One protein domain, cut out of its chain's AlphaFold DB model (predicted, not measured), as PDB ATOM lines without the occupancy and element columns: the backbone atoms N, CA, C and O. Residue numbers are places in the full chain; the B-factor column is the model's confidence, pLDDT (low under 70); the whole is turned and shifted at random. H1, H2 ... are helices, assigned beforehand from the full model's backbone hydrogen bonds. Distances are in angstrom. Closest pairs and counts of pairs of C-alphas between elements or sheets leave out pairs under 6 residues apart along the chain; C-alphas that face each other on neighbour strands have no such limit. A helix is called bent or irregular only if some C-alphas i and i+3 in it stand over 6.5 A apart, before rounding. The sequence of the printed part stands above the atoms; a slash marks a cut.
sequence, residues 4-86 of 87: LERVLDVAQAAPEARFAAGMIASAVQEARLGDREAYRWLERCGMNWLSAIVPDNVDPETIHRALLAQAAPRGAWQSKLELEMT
ATOM      1  N   LEU A   4     -36.267 -49.884  26.225       66.00
ATOM      2  CA  LEU A   4     -37.131 -48.742  26.520       66.00
ATOM      3  C   LEU A   4     -36.718 -48.043  27.823       66.00
ATOM      4  O   LEU A   4     -36.657 -46.822  27.870       66.00
ATOM      5  N   GLU A   5     -36.338 -48.813  28.846       63.72
ATOM      6  CA  GLU A   5     -35.832 -48.257  30.109       63.72
ATOM      7  C   GLU A   5     -34.531 -47.467  29.903       63.72
ATOM      8  O   GLU A   5     -34.354 -46.429  30.525       63.72
ATOM      9  N   ARG A   6     -33.661 -47.869  28.963       63.19
ATOM     10  CA  ARG A   6     -32.450 -47.091  28.628       63.19
ATOM     11  C   ARG A   6     -32.748 -45.761  27.935       63.19
ATOM     12  O   ARG A   6     -32.026 -44.803  28.167       63.19
ATOM     13  N   VAL A   7     -33.787 -45.693  27.099       60.50
ATOM     14  CA  VAL A   7     -34.217 -44.429  26.466       60.50
ATOM     15  C   VAL A   7     -34.764 -43.464  27.522       60.50
ATOM     16  O   VAL A   7     -34.486 -42.270  27.470       60.50
ATOM     17  N   LEU A   8     -35.482 -43.988  28.519       60.47
ATOM     18  CA  LEU A   8     -35.989 -43.194  29.639       60.47
ATOM     19  C   LEU A   8     -34.879 -42.764  30.615       60.47
ATOM     20  O   LEU A   8     -34.958 -41.665  31.158       60.47
ATOM     21  N   ASP A   9     -33.828 -43.570  30.793       61.88
ATOM     22  CA  ASP A   9     -32.655 -43.199  31.600       61.88
ATOM     23  C   ASP A   9     -31.768 -42.139  30.930       61.88
ATOM     24  O   ASP A   9     -31.229 -41.268  31.608       61.88
ATOM     25  N   VAL A  10     -31.658 -42.150  29.599       56.38
ATOM     26  CA  VAL A  10     -30.981 -41.085  28.833       56.38
ATOM     27  C   VAL A  10     -31.687 -39.732  28.997       56.38
ATOM     28  O   VAL A  10     -31.040 -38.687  29.006       56.38
ATOM     29  N   ALA A  11     -33.003 -39.733  29.205       53.19
ATOM     30  CA  ALA A  11     -33.806 -38.521  29.353       53.19
ATOM     31  C   ALA A  11     -33.636 -37.796  30.711       53.19
ATOM     32  O   ALA A  11     -34.364 -36.842  30.993       53.19
ATOM     33  N   GLN A  12     -32.700 -38.224  31.571       53.09
ATOM     34  CA  GLN A  12     -32.554 -37.702  32.935       53.09
ATOM     35  C   GLN A  12     -31.816 -36.352  33.072       53.09
ATOM     36  O   GLN A  12     -31.753 -35.835  34.185       53.09
ATOM     37  N   ALA A  13     -31.307 -35.728  32.000       58.00
ATOM     38  CA  ALA A  13     -30.499 -34.500  32.129       58.00
ATOM     39  C   ALA A  13     -31.228 -33.168  31.833       58.00
ATOM     40  O   ALA A  13     -30.801 -32.136  32.349       58.00
ATOM     41  N   ALA A  14     -32.315 -33.154  31.050       69.62
ATOM     42  CA  ALA A  14     -33.003 -31.915  30.657       69.62
ATOM     43  C   ALA A  14     -34.531 -32.105  30.525       69.62
ATOM     44  O   ALA A  14     -34.967 -33.113  29.956       69.62
ATOM     45  N   PRO A  15     -35.365 -31.161  31.014       74.12
ATOM     46  CA  PRO A  15     -36.825 -31.208  30.866       74.12
ATOM     47  C   PRO A  15     -37.296 -31.429  29.421       74.12
ATOM     48  O   PRO A  15     -38.232 -32.190  29.178       74.12
ATOM     49  N   GLU A  16     -36.608 -30.816  28.463       78.19
ATOM     50  CA  GLU A  16     -36.882 -30.904  27.030       78.19
ATOM     51  C   GLU A  16     -36.629 -32.320  26.499       78.19
ATOM     52  O   GLU A  16     -37.455 -32.866  25.764       78.19
ATOM     53  N   ALA A  17     -35.542 -32.962  26.942       82.31
ATOM     54  CA  ALA A  17     -35.235 -34.346  26.590       82.31
ATOM     55  C   ALA A  17     -36.274 -35.320  27.167       82.31
ATOM     56  O   ALA A  17     -36.666 -36.282  26.507       82.31
ATOM     57  N   ARG A  18     -36.784 -35.036  28.374       83.06
ATOM     58  CA  ARG A  18     -37.847 -35.825  29.011       83.06
ATOM     59  C   ARG A  18     -39.174 -35.724  28.271       83.06
ATOM     60  O   ARG A  18     -39.832 -36.744  28.069       83.06
ATOM     61  N   PHE A  19     -39.554 -34.521  27.847       86.19
ATOM     62  CA  PHE A  19     -40.750 -34.318  27.031       86.19
ATOM     63  C   PHE A  19     -40.638 -35.059  25.693       86.19
ATOM     64  O   PHE A  19     -41.534 -35.818  25.327       86.19
ATOM     65  N   ALA A  20     -39.509 -34.905  25.002       88.44
ATOM     66  CA  ALA A  20     -39.264 -35.575  23.731       88.44
ATOM     67  C   ALA A  20     -39.273 -37.106  23.850       88.44
ATOM     68  O   ALA A  20     -39.925 -37.779  23.049       88.44
ATOM     69  N   ALA A  21     -38.641 -37.659  24.889       89.38
ATOM     70  CA  ALA A  21     -38.699 -39.089  25.176       89.38
ATOM     71  C   ALA A  21     -40.136 -39.568  25.455       89.38
ATOM     72  O   ALA A  21     -40.526 -40.634  24.978       89.38
ATOM     73  N   GLY A  22     -40.939 -38.776  26.175       90.50
ATOM     74  CA  GLY A  22     -42.352 -39.067  26.430       90.50
ATOM     75  C   GLY A  22     -43.195 -39.112  25.153       90.50
ATOM     76  O   GLY A  22     -43.946 -40.064  24.952       90.50
ATOM     77  N   MET A  23     -43.016 -38.138  24.256       93.12
ATOM     78  CA  MET A  23     -43.704 -38.101  22.959       93.12
ATOM     79  C   MET A  23     -43.351 -39.314  22.092       93.12
ATOM     80  O   MET A  23     -44.240 -39.966  21.548       93.12
ATOM     81  N   ILE A  24     -42.063 -39.666  22.015       93.62
ATOM     82  CA  ILE A  24     -41.606 -40.857  21.285       93.62
ATOM     83  C   ILE A  24     -42.209 -42.130  21.893       93.62
ATOM     84  O   ILE A  24     -42.682 -42.998  21.158       93.62
ATOM     85  N   ALA A  25     -42.221 -42.252  23.223       92.62
ATOM     86  CA  ALA A  25     -42.791 -43.409  23.905       92.62
ATOM     87  C   ALA A  25     -44.304 -43.545  23.663       92.62
ATOM     88  O   ALA A  25     -44.763 -44.655  23.383       92.62
ATOM     89  N   SER A  26     -45.058 -42.436  23.707       93.81
ATOM     90  CA  SER A  26     -46.497 -42.422  23.399       93.81
ATOM     91  C   SER A  26     -46.750 -42.863  21.964       93.81
ATOM     92  O   SER A  26     -47.499 -43.811  21.743       93.81
ATOM     93  N   ALA A  27     -46.034 -42.277  20.997       93.69
ATOM     94  CA  ALA A  27     -46.180 -42.623  19.586       93.69
ATOM     95  C   ALA A  27     -45.887 -44.109  19.321       93.69
ATOM     96  O   ALA A  27     -46.607 -44.766  18.573       93.69
ATOM     97  N   VAL A  28     -44.863 -44.677  19.968       93.56
ATOM     98  CA  VAL A  28     -44.575 -46.116  19.880       93.56
ATOM     99  C   VAL A  28     -45.715 -46.944  20.470       93.56
ATOM    100  O   VAL A  28     -46.103 -47.946  19.876       93.56
ATOM    101  N   GLN A  29     -46.251 -46.572  21.633       93.00
ATOM    102  CA  GLN A  29     -47.344 -47.310  22.265       93.00
ATOM    103  C   GLN A  29     -48.629 -47.254  21.430       93.00
ATOM    104  O   GLN A  29     -49.243 -48.294  21.196       93.00
ATOM    105  N   GLU A  30     -49.011 -46.077  20.951       92.94
ATOM    106  CA  GLU A  30     -50.181 -45.864  20.095       92.94
ATOM    107  C   GLU A  30     -50.036 -46.616  18.768       92.94
ATOM    108  O   GLU A  30     -50.932 -47.364  18.376       92.94
ATOM    109  N   ALA A  31     -48.862 -46.545  18.133       92.69
ATOM    110  CA  ALA A  31     -48.567 -47.318  16.930       92.69
ATOM    111  C   ALA A  31     -48.695 -48.834  17.165       92.69
ATOM    112  O   ALA A  31     -49.288 -49.541  16.348       92.69
ATOM    113  N   ARG A  32     -48.229 -49.340  18.318       89.31
ATOM    114  CA  ARG A  32     -48.394 -50.757  18.701       89.31
ATOM    115  C   ARG A  32     -49.852 -51.161  18.884       89.31
ATOM    116  O   ARG A  32     -50.175 -52.327  18.663       89.31
ATOM    117  N   LEU A  33     -50.707 -50.229  19.296       89.75
ATOM    118  CA  LEU A  33     -52.153 -50.425  19.407       89.75
ATOM    119  C   LEU A  33     -52.873 -50.290  18.055       89.75
ATOM    120  O   LEU A  33     -54.077 -50.525  17.984       89.75
ATOM    121  N   GLY A  34     -52.140 -49.980  16.984       86.75
ATOM    122  CA  GLY A  34     -52.679 -49.843  15.639       86.75
ATOM    123  C   GLY A  34     -53.063 -48.411  15.282       86.75
ATOM    124  O   GLY A  34     -53.973 -48.223  14.487       86.75
ATOM    125  N   ASP A  35     -52.411 -47.390  15.834       91.44
ATOM    126  CA  ASP A  35     -52.564 -46.022  15.339       91.44
ATOM    127  C   ASP A  35     -51.615 -45.760  14.144       91.44
ATOM    128  O   ASP A  35     -50.386 -45.787  14.270       91.44
ATOM    129  N   ARG A  36     -52.186 -45.507  12.951       90.19
ATOM    130  CA  ARG A  36     -51.416 -45.197  11.722       90.19
ATOM    131  C   ARG A  36     -50.701 -43.866  11.813       90.19
ATOM    132  O   ARG A  36     -49.623 -43.726  11.240       90.19
ATOM    133  N   GLU A  37     -51.338 -42.880  12.424       93.31
ATOM    134  CA  GLU A  37     -50.818 -41.526  12.484       93.31
ATOM    135  C   GLU A  37     -49.630 -41.476  13.436       93.31
ATOM    136  O   GLU A  37     -48.583 -40.951  13.060       93.31
ATOM    137  N   ALA A  38     -49.728 -42.157  14.581       94.12
ATOM    138  CA  ALA A  38     -48.611 -42.325  15.505       94.12
ATOM    139  C   ALA A  38     -47.414 -43.037  14.845       94.12
ATOM    140  O   ALA A  38     -46.272 -42.590  14.973       94.12
ATOM    141  N   TYR A  39     -47.664 -44.103  14.072       94.00
ATOM    142  CA  TYR A  39     -46.605 -44.804  13.338       94.00
ATOM    143  C   TYR A  39     -45.951 -43.909  12.269       94.00
ATOM    144  O   TYR A  39     -44.726 -43.799  12.218       94.00
ATOM    145  N   ARG A  40     -46.744 -43.195  11.457       94.50
ATOM    146  CA  ARG A  40     -46.225 -42.256  10.439       94.50
ATOM    147  C   ARG A  40     -45.475 -41.082  11.058       94.50
ATOM    148  O   ARG A  40     -44.491 -40.608  10.489       94.50
ATOM    149  N   TRP A  41     -45.938 -40.593  12.205       95.44
ATOM    150  CA  TRP A  41     -45.229 -39.577  12.969       95.44
ATOM    151  C   TRP A  41     -43.871 -40.112  13.422       95.44
ATOM    152  O   TRP A  41     -42.858 -39.443  13.228       95.44
ATOM    153  N   LEU A  42     -43.820 -41.343  13.935       94.38
ATOM    154  CA  LEU A  42     -42.570 -41.979  14.341       94.38
ATOM    155  C   LEU A  42     -41.606 -42.146  13.153       94.38
ATOM    156  O   LEU A  42     -40.418 -41.871  13.304       94.38
ATOM    157  N   GLU A  43     -42.095 -42.516  11.966       94.38
ATOM    158  CA  GLU A  43     -41.283 -42.606  10.742       94.38
ATOM    159  C   GLU A  43     -40.710 -41.253  10.305       94.38
ATOM    160  O   GLU A  43     -39.520 -41.159  10.007       94.38
ATOM    161  N   ARG A  44     -41.536 -40.198  10.277       94.75
ATOM    162  CA  ARG A  44     -41.154 -38.888   9.717       94.75
ATOM    163  C   ARG A  44     -40.415 -37.988  10.701       94.75
ATOM    164  O   ARG A  44     -39.535 -37.233  10.299       94.75
ATOM    165  N   CYS A  45     -40.808 -38.027  11.971       93.62
ATOM    166  CA  CYS A  45     -40.351 -37.098  13.002       93.62
ATOM    167  C   CYS A  45     -39.429 -37.768  14.023       93.62
ATOM    168  O   CYS A  45     -38.556 -37.097  14.575       93.62
ATOM    169  N   GLY A  46     -39.593 -39.075  14.264       92.31
ATOM    170  CA  GLY A  46     -38.908 -39.792  15.340       92.31
ATOM    171  C   GLY A  46     -37.387 -39.668  15.286       92.31
ATOM    172  O   GLY A  46     -36.771 -39.402  16.314       92.31
ATOM    173  N   MET A  47     -36.785 -39.765  14.096       93.94
ATOM    174  CA  MET A  47     -35.337 -39.614  13.922       93.94
ATOM    175  C   MET A  47     -34.833 -38.235  14.366       93.94
ATOM    176  O   MET A  47     -33.866 -38.145  15.113       93.94
ATOM    177  N   ASN A  48     -35.512 -37.156  13.965       93.69
ATOM    178  CA  ASN A  48     -35.099 -35.793  14.316       93.69
ATOM    179  C   ASN A  48     -35.170 -35.551  15.826       93.69
ATOM    180  O   ASN A  48     -34.294 -34.906  16.395       93.69
ATOM    181  N   TRP A  49     -36.207 -36.085  16.472       92.81
ATOM    182  CA  TRP A  49     -36.370 -35.971  17.918       92.81
ATOM    183  C   TRP A  49     -35.324 -36.800  18.658       92.81
ATOM    184  O   TRP A  49     -34.770 -36.327  19.643       92.81
ATOM    185  N   LEU A  50     -35.004 -37.998  18.162       90.38
ATOM    186  CA  LEU A  50     -33.938 -38.830  18.715       90.38
ATOM    187  C   LEU A  50     -32.582 -38.141  18.604       90.38
ATOM    188  O   LEU A  50     -31.903 -38.025  19.615       90.38
ATOM    189  N   SER A  51     -32.222 -37.610  17.435       91.00
ATOM    190  CA  SER A  51     -30.958 -36.885  17.238       91.00
ATOM    191  C   SER A  51     -30.787 -35.679  18.168       91.00
ATOM    192  O   SER A  51     -29.662 -35.260  18.407       91.00
ATOM    193  N   ALA A  52     -31.881 -35.119  18.693       88.75
ATOM    194  CA  ALA A  52     -31.842 -34.017  19.651       88.75
ATOM    195  C   ALA A  52     -31.666 -34.463  21.116       88.75
ATOM    196  O   ALA A  52     -31.346 -33.626  21.957       88.75
ATOM    197  N   ILE A  53     -31.911 -35.738  21.443       87.00
ATOM    198  CA  ILE A  53     -31.948 -36.217  22.839       87.00
ATOM    199  C   ILE A  53     -31.019 -37.390  23.133       87.00
ATOM    200  O   ILE A  53     -30.751 -37.662  24.302       87.00
ATOM    201  N   VAL A  54     -30.567 -38.127  22.114       85.00
ATOM    202  CA  VAL A  54     -29.618 -39.218  22.329       85.00
ATOM    203  C   VAL A  54     -28.220 -38.643  22.586       85.00
ATOM    204  O   VAL A  54     -27.864 -37.633  21.985       85.00
ATOM    205  N   PRO A  55     -27.410 -39.258  23.464       81.81
ATOM    206  CA  PRO A  55     -26.044 -38.814  23.700       81.81
ATOM    207  C   PRO A  55     -25.164 -39.051  22.468       81.81
ATOM    208  O   PRO A  55     -25.396 -40.004  21.726       81.81
ATOM    209  N   ASP A  56     -24.091 -38.274  22.311       83.62
ATOM    210  CA  ASP A  56     -23.185 -38.342  21.148       83.62
ATOM    211  C   ASP A  56     -22.577 -39.735  20.892       83.62
ATOM    212  O   ASP A  56     -22.202 -40.070  19.770       83.62
ATOM    213  N   ASN A  57     -22.467 -40.574  21.927       85.31
ATOM    214  CA  ASN A  57     -21.953 -41.941  21.817       85.31
ATOM    215  C   ASN A  57     -23.029 -42.979  21.443       85.31
ATOM    216  O   ASN A  57     -22.765 -44.184  21.489       85.31
ATOM    217  N   VAL A  58     -24.241 -42.534  21.118       84.31
ATOM    218  CA  VAL A  58     -25.383 -43.371  20.759       84.31
ATOM    219  C   VAL A  58     -25.864 -42.978  19.369       84.31
ATOM    220  O   VAL A  58     -26.220 -41.834  19.127       84.31
ATOM    221  N   ASP A  59     -25.931 -43.952  18.463       89.50
ATOM    222  CA  ASP A  59     -26.461 -43.732  17.120       89.50
ATOM    223  C   ASP A  59     -28.007 -43.622  17.142       89.50
ATOM    224  O   ASP A  59     -28.686 -44.623  17.431       89.50
ATOM    225  N   PRO A  60     -28.588 -42.444  16.824       89.12
ATOM    226  CA  PRO A  60     -30.036 -42.258  16.785       89.12
ATOM    227  C   PRO A  60     -30.716 -43.132  15.728       89.12
ATOM    228  O   PRO A  60     -31.848 -43.561  15.953       89.12
ATOM    229  N   GLU A  61     -30.045 -43.469  14.621       93.62
ATOM    230  CA  GLU A  61     -30.631 -44.277  13.544       93.62
ATOM    231  C   GLU A  61     -30.886 -45.711  14.017       93.62
ATOM    232  O   GLU A  61     -31.944 -46.303  13.779       93.62
ATOM    233  N   THR A  62     -29.932 -46.278  14.756       91.75
ATOM    234  CA  THR A  62     -30.079 -47.599  15.370       91.75
ATOM    235  C   THR A  62     -31.246 -47.643  16.360       91.75
ATOM    236  O   THR A  62     -32.001 -48.622  16.371       91.75
ATOM    237  N   ILE A  63     -31.448 -46.586  17.156       90.56
ATOM    238  CA  ILE A  63     -32.611 -46.490  18.049       90.56
ATOM    239  C   ILE A  63     -33.899 -46.339  17.243       90.56
ATOM    240  O   ILE A  63     -34.862 -47.061  17.501       90.56
ATOM    241  N   HIS A  64     -33.916 -45.458  16.243       94.56
ATOM    242  CA  HIS A  64     -35.087 -45.192  15.411       94.56
ATOM    243  C   HIS A  64     -35.599 -46.460  14.727       94.56
ATOM    244  O   HIS A  64     -36.767 -46.818  14.889       94.56
ATOM    245  N   ARG A  65     -34.707 -47.222  14.080       93.06
ATOM    246  CA  ARG A  65     -35.044 -48.519  13.469       93.06
ATOM    247  C   ARG A  65     -35.600 -49.512  14.483       93.06
ATOM    248  O   ARG A  65     -36.572 -50.211  14.198       93.06
ATOM    249  N   ALA A  66     -35.012 -49.576  15.677       91.31
ATOM    250  CA  ALA A  66     -35.498 -50.461  16.728       91.31
ATOM    251  C   ALA A  66     -36.891 -50.052  17.230       91.31
ATOM    252  O   ALA A  66     -37.691 -50.926  17.564       91.31
ATOM    253  N   LEU A  67     -37.194 -48.754  17.308       91.56
ATOM    254  CA  LEU A  67     -38.512 -48.262  17.707       91.56
ATOM    255  C   LEU A  67     -39.558 -48.536  16.627       91.56
ATOM    256  O   LEU A  67     -40.624 -49.033  16.969       91.56
ATOM    257  N   LEU A  68     -39.238 -48.331  15.346       92.31
ATOM    258  CA  LEU A  68     -40.127 -48.690  14.236       92.31
ATOM    259  C   LEU A  68     -40.439 -50.191  14.215       92.31
ATOM    260  O   LEU A  68     -41.601 -50.576  14.139       92.31
ATOM    261  N   ALA A  69     -39.429 -51.048  14.386       90.00
ATOM    262  CA  ALA A  69     -39.631 -52.496  14.454       90.00
ATOM    263  C   ALA A  69     -40.485 -52.930  15.661       90.00
ATOM    264  O   ALA A  69     -41.218 -53.914  15.586       90.00
ATOM    265  N   GLN A  70     -40.395 -52.209  16.782       88.50
ATOM    266  CA  GLN A  70     -41.243 -52.446  17.954       88.50
ATOM    267  C   GLN A  70     -42.663 -51.903  17.777       88.50
ATOM    268  O   GLN A  70     -43.599 -52.498  18.306       88.50
ATOM    269  N   ALA A  71     -42.797 -50.774  17.080       88.81
ATOM    270  CA  ALA A  71     -44.047 -50.091  16.785       88.81
ATOM    271  C   ALA A  71     -44.855 -50.788  15.687       88.81
ATOM    272  O   ALA A  71     -46.074 -50.648  15.656       88.81
ATOM    273  N   ALA A  72     -44.182 -51.548  14.818       79.62
ATOM    274  CA  ALA A  72     -44.803 -52.271  13.726       79.62
ATOM    275  C   ALA A  72     -45.951 -53.159  14.253       79.62
ATOM    276  O   ALA A  72     -45.719 -54.044  15.089       79.62
ATOM    277  N   PRO A  73     -47.193 -52.943  13.786       67.94
ATOM    278  CA  PRO A  73     -48.339 -53.724  14.227       67.94
ATOM    279  C   PRO A  73     -48.124 -55.206  13.892       67.94
ATOM    280  O   PRO A  73     -47.847 -55.575  12.750       67.94
ATOM    281  N   ARG A  74     -48.245 -56.083  14.896       61.78
ATOM    282  CA  ARG A  74     -48.178 -57.538  14.690       61.78
ATOM    283  C   ARG A  74     -49.481 -58.011  14.026       61.78
ATOM    284  O   ARG A  74     -50.471 -58.235  14.714       61.78
ATOM    285  N   GLY A  75     -49.460 -58.175  12.701       62.62
ATOM    286  CA  GLY A  75     -50.569 -58.700  11.882       62.62
ATOM    287  C   GLY A  75     -51.343 -57.641  11.078       62.62
ATOM    288  O   GLY A  75     -51.126 -56.452  11.272       62.62
ATOM    289  N   ALA A  76     -52.223 -58.102  10.165       52.59
ATOM    290  CA  ALA A  76     -53.216 -57.436   9.275       52.59
ATOM    291  C   ALA A  76     -52.830 -56.163   8.473       52.59
ATOM    292  O   ALA A  76     -53.431 -55.873   7.441       52.59
ATOM    293  N   TRP A  77     -51.834 -55.402   8.909       59.06
ATOM    294  CA  TRP A  77     -51.430 -54.105   8.376       59.06
ATOM    295  C   TRP A  77     -50.263 -54.235   7.408       59.06
ATOM    296  O   TRP A  77     -50.223 -53.503   6.428       59.06
ATOM    297  N   GLN A  78     -49.382 -55.211   7.641       52.53
ATOM    298  CA  GLN A  78     -48.285 -55.563   6.738       52.53
ATOM    299  C   GLN A  78     -48.826 -55.920   5.348       52.53
ATOM    300  O   GLN A  78     -48.434 -55.300   4.370       52.53
ATOM    301  N   SER A  79     -49.859 -56.767   5.284       52.25
ATOM    302  CA  SER A  79     -50.501 -57.146   4.020       52.25
ATOM    303  C   SER A  79     -51.194 -55.977   3.309       52.25
ATOM    304  O   SER A  79     -51.238 -55.957   2.086       52.25
ATOM    305  N   LYS A  80     -51.731 -54.987   4.043       52.94
ATOM    306  CA  LYS A  80     -52.386 -53.815   3.430       52.94
ATOM    307  C   LYS A  80     -51.383 -52.738   2.996       52.94
ATOM    308  O   LYS A  80     -51.598 -52.117   1.965       52.94
ATOM    309  N   LEU A  81     -50.291 -52.543   3.737       52.38
ATOM    310  CA  LEU A  81     -49.193 -51.646   3.351       52.38
ATOM    311  C   LEU A  81     -48.418 -52.184   2.140       52.38
ATOM    312  O   LEU A  81     -48.109 -51.414   1.240       52.38
ATOM    313  N   GLU A  82     -48.179 -53.497   2.067       52.09
ATOM    314  CA  GLU A  82     -47.594 -54.139   0.878       52.09
ATOM    315  C   GLU A  82     -48.485 -53.973  -0.368       52.09
ATOM    316  O   GLU A  82     -47.971 -53.749  -1.463       52.09
ATOM    317  N   LEU A  83     -49.815 -54.008  -0.203       53.16
ATOM    318  CA  LEU A  83     -50.794 -53.760  -1.275       53.16
ATOM    319  C   LEU A  83     -50.869 -52.284  -1.708       53.16
ATOM    320  O   LEU A  83     -50.997 -52.005  -2.897       53.16
ATOM    321  N   GLU A  84     -50.783 -51.337  -0.769       53.72
ATOM    322  CA  GLU A  84     -50.830 -49.893  -1.060       53.72
ATOM    323  C   GLU A  84     -49.507 -49.351  -1.636       53.72
ATOM    324  O   GLU A  84     -49.515 -48.309  -2.280       53.72
ATOM    325  N   MET A  85     -48.377 -50.040  -1.436       50.44
ATOM    326  CA  MET A  85     -47.068 -49.656  -1.994       50.44
ATOM    327  C   MET A  85     -46.759 -50.271  -3.371       50.44
ATOM    328  O   MET A  85     -45.778 -49.882  -4.002       50.44
ATOM    329  N   THR A  86     -47.554 -51.245  -3.826       51.81
ATOM    330  CA  THR A  86     -47.396 -51.920  -5.130       51.81
ATOM    331  C   THR A  86     -48.461 -51.527  -6.164       51.81
ATOM    332  O   THR A  86     -48.438 -52.057  -7.275       51.81
TER     333      THR A  86
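What this domain is: This is residues 4 to 86 of the 87 residues of an uncharacterized protein of Nitrolancea hollandica Lb (UniProt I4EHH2). H2, H3 and H4 make an up-and-down bundle, each running against the one before, with short H1 beside H2. Residues 78 to 86, with H5, stick out past one end. The printed part has 83 residues with five named helices, H1 to H5: all helix, compact, radius of gyration of the C-alphas 13.5 A, spans 43 by 21 by 18 A.

Where its parts are: Find C-alpha 4 at (-37.131, -48.742, 26.520); there H1, residues 4 to 10, begins. Next come H2, residues 15 to 32, 25.8 A long; irregular H3, residues 36 to 53, 24.2 A, with C-alphas 44 and 47 7.2 A apart; and H4, residues 60 to 71, 16.1 A. H5, residues 78 to 84, ends at C-alpha 84 (-50.830, -49.893, -1.060).

How they stand to each other: Look at Ala 27 and Ala 38, closest C-alphas of hairpin H2 and H3, 4.8 A apart; the tilt is shallow, 28 degrees. Hairpin H3 and H4 touch, C-alphas 51 and 60 closest at 5.5 A. H5 is apart from H4. O i to N i+4 pairs are within hydrogen-bond range throughout H1, H2, H4 and H5, and 12 of 14 in H3.

The domain as a whole: The farthest C-alphas, Ala 13 and Thr 86, are 44.5 A apart. The printed part has no cut and no long link; pLDDT is under 70 at residues 4 to 14 and 73 to 86.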